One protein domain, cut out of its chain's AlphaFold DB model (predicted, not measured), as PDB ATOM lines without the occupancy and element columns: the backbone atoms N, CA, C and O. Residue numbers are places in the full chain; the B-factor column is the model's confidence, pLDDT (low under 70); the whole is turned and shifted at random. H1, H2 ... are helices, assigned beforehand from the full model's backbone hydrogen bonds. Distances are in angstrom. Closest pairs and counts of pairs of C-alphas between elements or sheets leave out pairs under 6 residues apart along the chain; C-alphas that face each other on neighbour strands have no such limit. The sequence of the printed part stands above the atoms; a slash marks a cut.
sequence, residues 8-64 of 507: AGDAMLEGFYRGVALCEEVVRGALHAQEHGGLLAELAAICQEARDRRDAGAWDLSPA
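What this domain is: This is residues 8 to 64 of the 507 residues of the protein "Hypothetical protein" of Pyrodinium bahamense (UniProt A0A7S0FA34). The printed part is an elongated helical hairpin: a long helix, H1, turns sharply into a shorter one, H2, which folds back beside it, and a tail, residues 56 to 64, follows H2. The turn, residues 32 to 38, sticks out at one end. The 57 printed residues hold two named helices, H1 then H2, and no named strand; the class is all helix. The whole is only just loose, close to compact, with a radius of gyration of the C-alphas of 12.6 A and spans of 38 by 20 by 17 A.

Where its parts are: Find C-alpha 8 at (-28.416, 53.707, -27.009); from there H1, residues 8 to 33, runs 37.5 A. H2, residues 37 to 55, runs 26.8 A to C-alpha 55 at (-16.959, 35.724, -27.544).

How they stand to each other: H1 touches H2 with residues 20 to 31 alone; their closest C-alphas, of Val 27 and Leu 40, are 6.1 A apart. This hairpin's helices run opposite ways at a shallow tilt of 34 degrees, only just short of steep. In H1 and H2 every O i to N i+4 pair is within hydrogen-bond range.

The domain as a whole: The C-alphas of Ala 8 and Gln 34, the two farthest apart, are 39.0 A apart. The printed part has no cut, and the link from H1 to H2 is tight. Mean pLDDT of the printed part is 70.5; look for values under 70 at 23 residues, among them 59 to 64.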
ATOM      1  N   ALA A   8     -29.286  53.147 -25.973       58.41
ATOM      2  CA  ALA A   8     -28.416  53.707 -27.009       58.41
ATOM      3  C   ALA A   8     -27.165  52.839 -27.243       58.41
ATOM      4  O   ALA A   8     -26.726  52.693 -28.383       58.41
ATOM      5  N   GLY A   9     -26.614  52.242 -26.179       70.88
ATOM      6  CA  GLY A   9     -25.522  51.273 -26.276       70.88
ATOM      7  C   GLY A   9     -25.940  50.020 -27.041       70.88
ATOM      8  O   GLY A   9     -25.261  49.631 -27.989       70.88
ATOM      9  N   ASP A  10     -27.098  49.454 -26.699       65.12
ATOM     10  CA  ASP A  10     -27.632  48.242 -27.326       65.12
ATOM     11  C   ASP A  10     -27.931  48.447 -28.819       65.12
ATOM     12  O   ASP A  10     -27.576  47.604 -29.642       65.12
ATOM     13  N   ALA A  11     -28.495  49.599 -29.201       62.34
ATOM     14  CA  ALA A  11     -28.760  49.930 -30.602       62.34
ATOM     15  C   ALA A  11     -27.471  50.132 -31.424       62.34
ATOM     16  O   ALA A  11     -27.392  49.694 -32.574       62.34
ATOM     17  N   MET A  12     -26.436  50.755 -30.844       65.81
ATOM     18  CA  MET A  12     -25.126  50.877 -31.499       65.81
ATOM     19  C   MET A  12     -24.444  49.515 -31.666       65.81
ATOM     20  O   MET A  12     -23.856  49.245 -32.713       65.81
ATOM     21  N   LEU A  13     -24.561  48.639 -30.666       67.19
ATOM     22  CA  LEU A  13     -24.058  47.267 -30.714       67.19
ATOM     23  C   LEU A  13     -24.783  46.430 -31.769       67.19
ATOM     24  O   LEU A  13     -24.137  45.736 -32.553       67.19
ATOM     25  N   GLU A  14     -26.108  46.527 -31.849       70.31
ATOM     26  CA  GLU A  14     -26.879  45.851 -32.891       70.31
ATOM     27  C   GLU A  14     -26.492  46.352 -34.292       70.31
ATOM     28  O   GLU A  14     -26.278  45.545 -35.200       70.31
ATOM     29  N   GLY A  15     -26.324  47.669 -34.460       74.19
ATOM     30  CA  GLY A  15     -25.830  48.267 -35.700       74.19
ATOM     31  C   GLY A  15     -24.442  47.755 -36.092       74.19
ATOM     32  O   GLY A  15     -24.219  47.401 -37.251       74.19
ATOM     33  N   PHE A  16     -23.532  47.630 -35.121       74.12
ATOM     34  CA  PHE A  16     -22.196  47.074 -35.328       74.12
ATOM     35  C   PHE A  16     -22.251  45.613 -35.798       74.12
ATOM     36  O   PHE A  16     -21.652  45.275 -36.817       74.12
ATOM     37  N   TYR A  17     -23.019  44.749 -35.126       74.81
ATOM     38  CA  TYR A  17     -23.129  43.339 -35.520       74.81
ATOM     39  C   TYR A  17     -23.817  43.148 -36.876       74.81
ATOM     40  O   TYR A  17     -23.410  42.278 -37.649       74.81
ATOM     41  N   ARG A  18     -24.813  43.980 -37.208       69.56
ATOM     42  CA  ARG A  18     -25.410  44.007 -38.553       69.56
ATOM     43  C   ARG A  18     -24.394  44.447 -39.611       69.56
ATOM     44  O   ARG A  18     -24.363  43.863 -40.691       69.56
ATOM     45  N   GLY A  19     -23.534  45.415 -39.288       77.25
ATOM     46  CA  GLY A  19     -22.416  45.828 -40.138       77.25
ATOM     47  C   GLY A  19     -21.424  44.690 -40.395       77.25
ATOM     48  O   GLY A  19     -21.082  44.428 -41.544       77.25
ATOM     49  N   VAL A  20     -21.034  43.949 -39.353       75.19
ATOM     50  CA  VAL A  20     -20.145  42.779 -39.482       75.19
ATOM     51  C   VAL A  20     -20.778  41.689 -40.354       75.19
ATOM     52  O   VAL A  20     -20.110  41.161 -41.239       75.19
ATOM     53  N   ALA A  21     -22.071  41.395 -40.179       69.75
ATOM     54  CA  ALA A  21     -22.779  40.415 -41.009       69.75
ATOM     55  C   ALA A  21     -22.847  40.829 -42.495       69.75
ATOM     56  O   ALA A  21     -22.679  39.988 -43.378       69.75
ATOM     57  N   LEU A  22     -23.039  42.123 -42.778       67.69
ATOM     58  CA  LEU A  22     -22.986  42.666 -44.140       67.69
ATOM     59  C   LEU A  22     -21.577  42.572 -44.739       67.69
ATOM     60  O   LEU A  22     -21.433  42.184 -45.897       67.69
ATOM     61  N   CYS A  23     -20.532  42.864 -43.961       73.62
ATOM     62  CA  CYS A  23     -19.151  42.677 -44.405       73.62
ATOM     63  C   CYS A  23     -18.853  41.205 -44.732       73.62
ATOM     64  O   CYS A  23     -18.209  40.930 -45.741       73.62
ATOM     65  N   GLU A  24     -19.362  40.251 -43.947       74.12
ATOM     66  CA  GLU A  24     -19.197  38.818 -44.221       74.12
ATOM     67  C   GLU A  24     -19.892  38.367 -45.516       74.12
ATOM     68  O   GLU A  24     -19.328  37.572 -46.267       74.12
ATOM     69  N   GLU A  25     -21.096  38.873 -45.800       67.44
ATOM     70  CA  GLU A  25     -21.807  38.640 -47.067       67.44
ATOM     71  C   GLU A  25     -21.018  39.189 -48.266       67.44
ATOM     72  O   GLU A  25     -20.828  38.480 -49.256       67.44
ATOM     73  N   VAL A  26     -20.489  40.414 -48.157       69.38
ATOM     74  CA  VAL A  26     -19.668  41.045 -49.206       69.38
ATOM     75  C   VAL A  26     -18.374  40.265 -49.438       69.38
ATOM     76  O   VAL A  26     -18.024  39.992 -50.586       69.38
ATOM     77  N   VAL A  27     -17.690  39.839 -48.371       71.00
ATOM     78  CA  VAL A  27     -16.489  38.994 -48.467       71.00
ATOM     79  C   VAL A  27     -16.819  37.654 -49.120       71.00
ATOM     80  O   VAL A  27     -16.062  37.187 -49.968       71.00
ATOM     81  N   ARG A  28     -17.963  37.040 -48.792       73.06
ATOM     82  CA  ARG A  28     -18.393  35.770 -49.397       73.06
ATOM     83  C   ARG A  28     -18.698  35.923 -50.887       73.06
ATOM     84  O   ARG A  28     -18.248  35.098 -51.679       73.06
ATOM     85  N   GLY A  29     -19.396  36.990 -51.277       66.38
ATOM     86  CA  GLY A  29     -19.660  37.316 -52.681       66.38
ATOM     87  C   GLY A  29     -18.378  37.591 -53.473       66.38
ATOM     88  O   GLY A  29     -18.201  37.070 -54.572       66.38
ATOM     89  N   ALA A  30     -17.436  38.329 -52.889       67.50
ATOM     90  CA  ALA A  30     -16.157  38.645 -53.517       67.50
ATOM     91  C   ALA A  30     -15.200  37.436 -53.600       67.50
ATOM     92  O   ALA A  30     -14.505  37.274 -54.601       67.50
ATOM     93  N   LEU A  31     -15.216  36.527 -52.616       69.50
ATOM     94  CA  LEU A  31     -14.502  35.243 -52.690       69.50
ATOM     95  C   LEU A  31     -15.015  34.367 -53.843       69.50
ATOM     96  O   LEU A  31     -14.219  33.695 -54.496       69.50
ATOM     97  N   HIS A  32     -16.321  34.405 -54.128       72.75
ATOM     98  CA  HIS A  32     -16.893  33.744 -55.303       72.75
ATOM     99  C   HIS A  32     -16.484  34.408 -56.626       72.75
ATOM    100  O   HIS A  32     -16.399  33.717 -57.640       72.75
ATOM    101  N   ALA A  33     -16.188  35.710 -56.615       72.19
ATOM    102  CA  ALA A  33     -15.777  36.470 -57.793       72.19
ATOM    103  C   ALA A  33     -14.268  36.384 -58.118       72.19
ATOM    104  O   ALA A  33     -13.860  36.855 -59.170       72.19
ATOM    105  N   GLN A  34     -13.436  35.773 -57.258       67.88
ATOM    106  CA  GLN A  34     -11.970  35.645 -57.423       67.88
ATOM    107  C   GLN A  34     -11.182  36.962 -57.611       67.88
ATOM    108  O   GLN A  34     -10.008  36.933 -57.984       67.88
ATOM    109  N   GLU A  35     -11.758  38.117 -57.286       59.31
ATOM    110  CA  GLU A  35     -11.078  39.407 -57.415       59.31
ATOM    111  C   GLU A  35     -10.618  39.926 -56.037       59.31
ATOM    112  O   GLU A  35     -11.389  40.015 -55.085       59.31
ATOM    113  N   HIS A  36      -9.327  40.272 -55.936       66.44
ATOM    114  CA  HIS A  36      -8.678  40.970 -54.807       66.44
ATOM    115  C   HIS A  36      -8.468  40.187 -53.489       66.44
ATOM    116  O   HIS A  36      -8.974  40.549 -52.427       66.44
ATOM    117  N   GLY A  37      -7.575  39.190 -53.508       72.56
ATOM    118  CA  GLY A  37      -7.211  38.400 -52.316       72.56
ATOM    119  C   GLY A  37      -6.616  39.175 -51.121       72.56
ATOM    120  O   GLY A  37      -6.714  38.697 -49.997       72.56
ATOM    121  N   GLY A  38      -6.036  40.367 -51.324       75.25
ATOM    122  CA  GLY A  38      -5.460  41.176 -50.234       75.25
ATOM    123  C   GLY A  38      -6.511  41.878 -49.363       75.25
ATOM    124  O   GLY A  38      -6.487  41.752 -48.143       75.25
ATOM    125  N   LEU A  39      -7.482  42.548 -49.993       69.12
ATOM    126  CA  LEU A  39      -8.565  43.256 -49.297       69.12
ATOM    127  C   LEU A  39      -9.515  42.274 -48.586       69.12
ATOM    128  O   LEU A  39     -10.017  42.556 -47.501       69.12
ATOM    129  N   LEU A  40      -9.715  41.089 -49.172       72.75
ATOM    130  CA  LEU A  40     -10.511  40.022 -48.563       72.75
ATOM    131  C   LEU A  40      -9.849  39.433 -47.317       72.75
ATOM    132  O   LEU A  40     -10.552  39.116 -46.362       72.75
ATOM    133  N   ALA A  41      -8.518  39.321 -47.297       74.75
ATOM    134  CA  ALA A  41      -7.789  38.878 -46.112       74.75
ATOM    135  C   ALA A  41      -7.892  39.896 -44.963       74.75
ATOM    136  O   ALA A  41      -8.104  39.497 -43.819       74.75
ATOM    137  N   GLU A  42      -7.809  41.197 -45.258       70.62
ATOM    138  CA  GLU A  42      -7.979  42.255 -44.252       70.62
ATOM    139  C   GLU A  42      -9.414  42.310 -43.708       70.62
ATOM    140  O   GLU A  42      -9.609  42.348 -42.494       70.62
ATOM    141  N   LEU A  43     -10.429  42.227 -44.574       70.38
ATOM    142  CA  LEU A  43     -11.829  42.177 -44.141       70.38
ATOM    143  C   LEU A  43     -12.143  40.912 -43.332       70.38
ATOM    144  O   LEU A  43     -12.818  40.997 -42.308       70.38
ATOM    145  N   ALA A  44     -11.623  39.752 -43.739       74.75
ATOM    146  CA  ALA A  44     -11.774  38.516 -42.977       74.75
ATOM    147  C   ALA A  44     -11.111  38.611 -41.593       74.75
ATOM    148  O   ALA A  44     -11.692  38.146 -40.613       74.75
ATOM    149  N   ALA A  45      -9.940  39.253 -41.490       73.81
ATOM    150  CA  ALA A  45      -9.276  39.499 -40.212       73.81
ATOM    151  C   ALA A  45     -10.099  40.428 -39.304       73.81
ATOM    152  O   ALA A  45     -10.245  40.142 -38.118       73.81
ATOM    153  N   ILE A  46     -10.706  41.484 -39.859       72.56
ATOM    154  CA  ILE A  46     -11.589  42.400 -39.118       72.56
ATOM    155  C   ILE A  46     -12.847  41.670 -38.619       72.56
ATOM    156  O   ILE A  46     -13.228  41.821 -37.457       72.56
ATOM    157  N   CYS A  47     -13.482  40.852 -39.464       76.31
ATOM    158  CA  CYS A  47     -14.642  40.046 -39.072       76.31
ATOM    159  C   CYS A  47     -14.284  39.022 -37.983       76.31
ATOM    160  O   CYS A  47     -15.055  38.836 -37.042       76.31
ATOM    161  N   GLN A  48     -13.114  38.382 -38.082       78.62
ATOM    162  CA  GLN A  48     -12.656  37.427 -37.076       78.62
ATOM    163  C   GLN A  48     -12.342  38.113 -35.740       78.62
ATOM    164  O   GLN A  48     -12.809  37.643 -34.709       78.62
ATOM    165  N   GLU A  49     -11.664  39.268 -35.745       75.75
ATOM    166  CA  GLU A  49     -11.423  40.052 -34.524       75.75
ATOM    167  C   GLU A  49     -12.745  40.467 -33.854       75.75
ATOM    168  O   GLU A  49     -12.885  40.379 -32.633       75.75
ATOM    169  N   ALA A  50     -13.746  40.881 -34.639       71.25
ATOM    170  CA  ALA A  50     -15.062  41.240 -34.112       71.25
ATOM    171  C   ALA A  50     -15.775  40.048 -33.443       71.25
ATOM    172  O   ALA A  50     -16.417  40.221 -32.404       71.25
ATOM    173  N   ARG A  51     -15.642  38.837 -34.005       74.75
ATOM    174  CA  ARG A  51     -16.168  37.598 -33.406       74.75
ATOM    175  C   ARG A  51     -15.431  37.237 -32.119       74.75
ATOM    176  O   ARG A  51     -16.080  37.041 -31.097       74.75
ATOM    177  N   ASP A  52     -14.101  37.251 -32.139       77.75
ATOM    178  CA  ASP A  52     -13.281  36.901 -30.976       77.75
ATOM    179  C   ASP A  52     -13.565  37.838 -29.785       77.75
ATOM    180  O   ASP A  52     -13.632  37.403 -28.634       77.75
ATOM    181  N   ARG A  53     -13.802  39.133 -30.044       70.62
ATOM    182  CA  ARG A  53     -14.167  40.111 -29.000       70.62
ATOM    183  C   ARG A  53     -15.578  39.914 -28.460       70.62
ATOM    184  O   ARG A  53     -15.781  40.063 -27.254       70.62
ATOM    185  N   ARG A  54     -16.533  39.555 -29.326       74.31
ATOM    186  CA  ARG A  54     -17.891  39.176 -28.911       74.31
ATOM    187  C   ARG A  54     -17.846  37.975 -27.971       74.31
ATOM    188  O   ARG A  54     -18.466  38.018 -26.912       74.31
ATOM    189  N   ASP A  55     -17.088  36.948 -28.337       74.56
ATOM    190  CA  ASP A  55     -16.959  35.724 -27.544       74.56
ATOM    191  C   ASP A  55     -16.214  35.977 -26.222       74.56
ATOM    192  O   ASP A  55     -16.535  35.373 -25.199       74.56
ATOM    193  N   ALA A  56     -15.282  36.935 -26.204       76.81
ATOM    194  CA  ALA A  56     -14.607  37.395 -24.992       76.81
ATOM    195  C   ALA A  56     -15.457  38.332 -24.107       76.81
ATOM    196  O   ALA A  56     -15.009  38.711 -23.023       76.81
ATOM    197  N   GLY A  57     -16.653  38.744 -24.550       80.69
ATOM    198  CA  GLY A  57     -17.477  39.733 -23.849       80.69
ATOM    199  C   GLY A  57     -16.790  41.098 -23.707       80.69
ATOM    200  O   GLY A  57     -17.051  41.823 -22.747       80.69
ATOM    201  N   ALA A  58     -15.875  41.434 -24.621       75.56
ATOM    202  CA  ALA A  58     -15.162  42.702 -24.633       75.56
ATOM    203  C   ALA A  58     -15.975  43.738 -25.424       75.56
ATOM    204  O   ALA A  58     -16.011  43.708 -26.652       75.56
ATOM    205  N   TRP A  59     -16.630  44.650 -24.704       65.44
ATOM    206  CA  TRP A  59     -17.553  45.647 -25.270       65.44
ATOM    207  C   TRP A  59     -16.866  46.939 -25.746       65.44
ATOM    208  O   TRP A  59     -17.519  47.794 -26.342       65.44
ATOM    209  N   ASP A  60     -15.561  47.087 -25.508       68.69
ATOM    210  CA  ASP A  60     -14.796  48.265 -25.921       68.69
ATOM    211  C   ASP A  60     -14.336  48.154 -27.383       68.69
ATOM    212  O   ASP A  60     -13.763  47.135 -27.800       68.69
ATOM    213  N   LEU A  61     -14.532  49.238 -28.148       56.03
ATOM    214  CA  LEU A  61     -14.012  49.379 -29.511       56.03
ATOM    215  C   LEU A  61     -12.505  49.095 -29.530       56.03
ATOM    216  O   LEU A  61     -11.755  49.547 -28.661       56.03
ATOM    217  N   SER A  62     -12.053  48.349 -30.543       58.19
ATOM    218  CA  SER A  62     -10.631  48.059 -30.716       58.19
ATOM    219  C   SER A  62      -9.819  49.358 -30.716       58.19
ATOM    220  O   SER A  62     -10.180  50.289 -31.437       58.19
ATOM    221  N   PRO A  63      -8.701  49.452 -29.972       60.50
ATOM    222  CA  PRO A  63      -7.799  50.600 -30.066       60.50
ATOM    223  C   PRO A  63      -7.362  50.886 -31.511       60.50
ATOM    224  O   PRO A  63      -7.142  52.041 -31.871       60.50
ATOM    225  N   ALA A  64      -7.308  49.848 -32.356       60.75
ATOM    226  CA  ALA A  64      -7.039  49.963 -33.785       60.75
ATOM    227  C   ALA A  64      -8.142  50.726 -34.546       60.75
ATOM    228  O   ALA A  64      -7.835  51.485 -35.461       60.75
TER     229      ALA A  64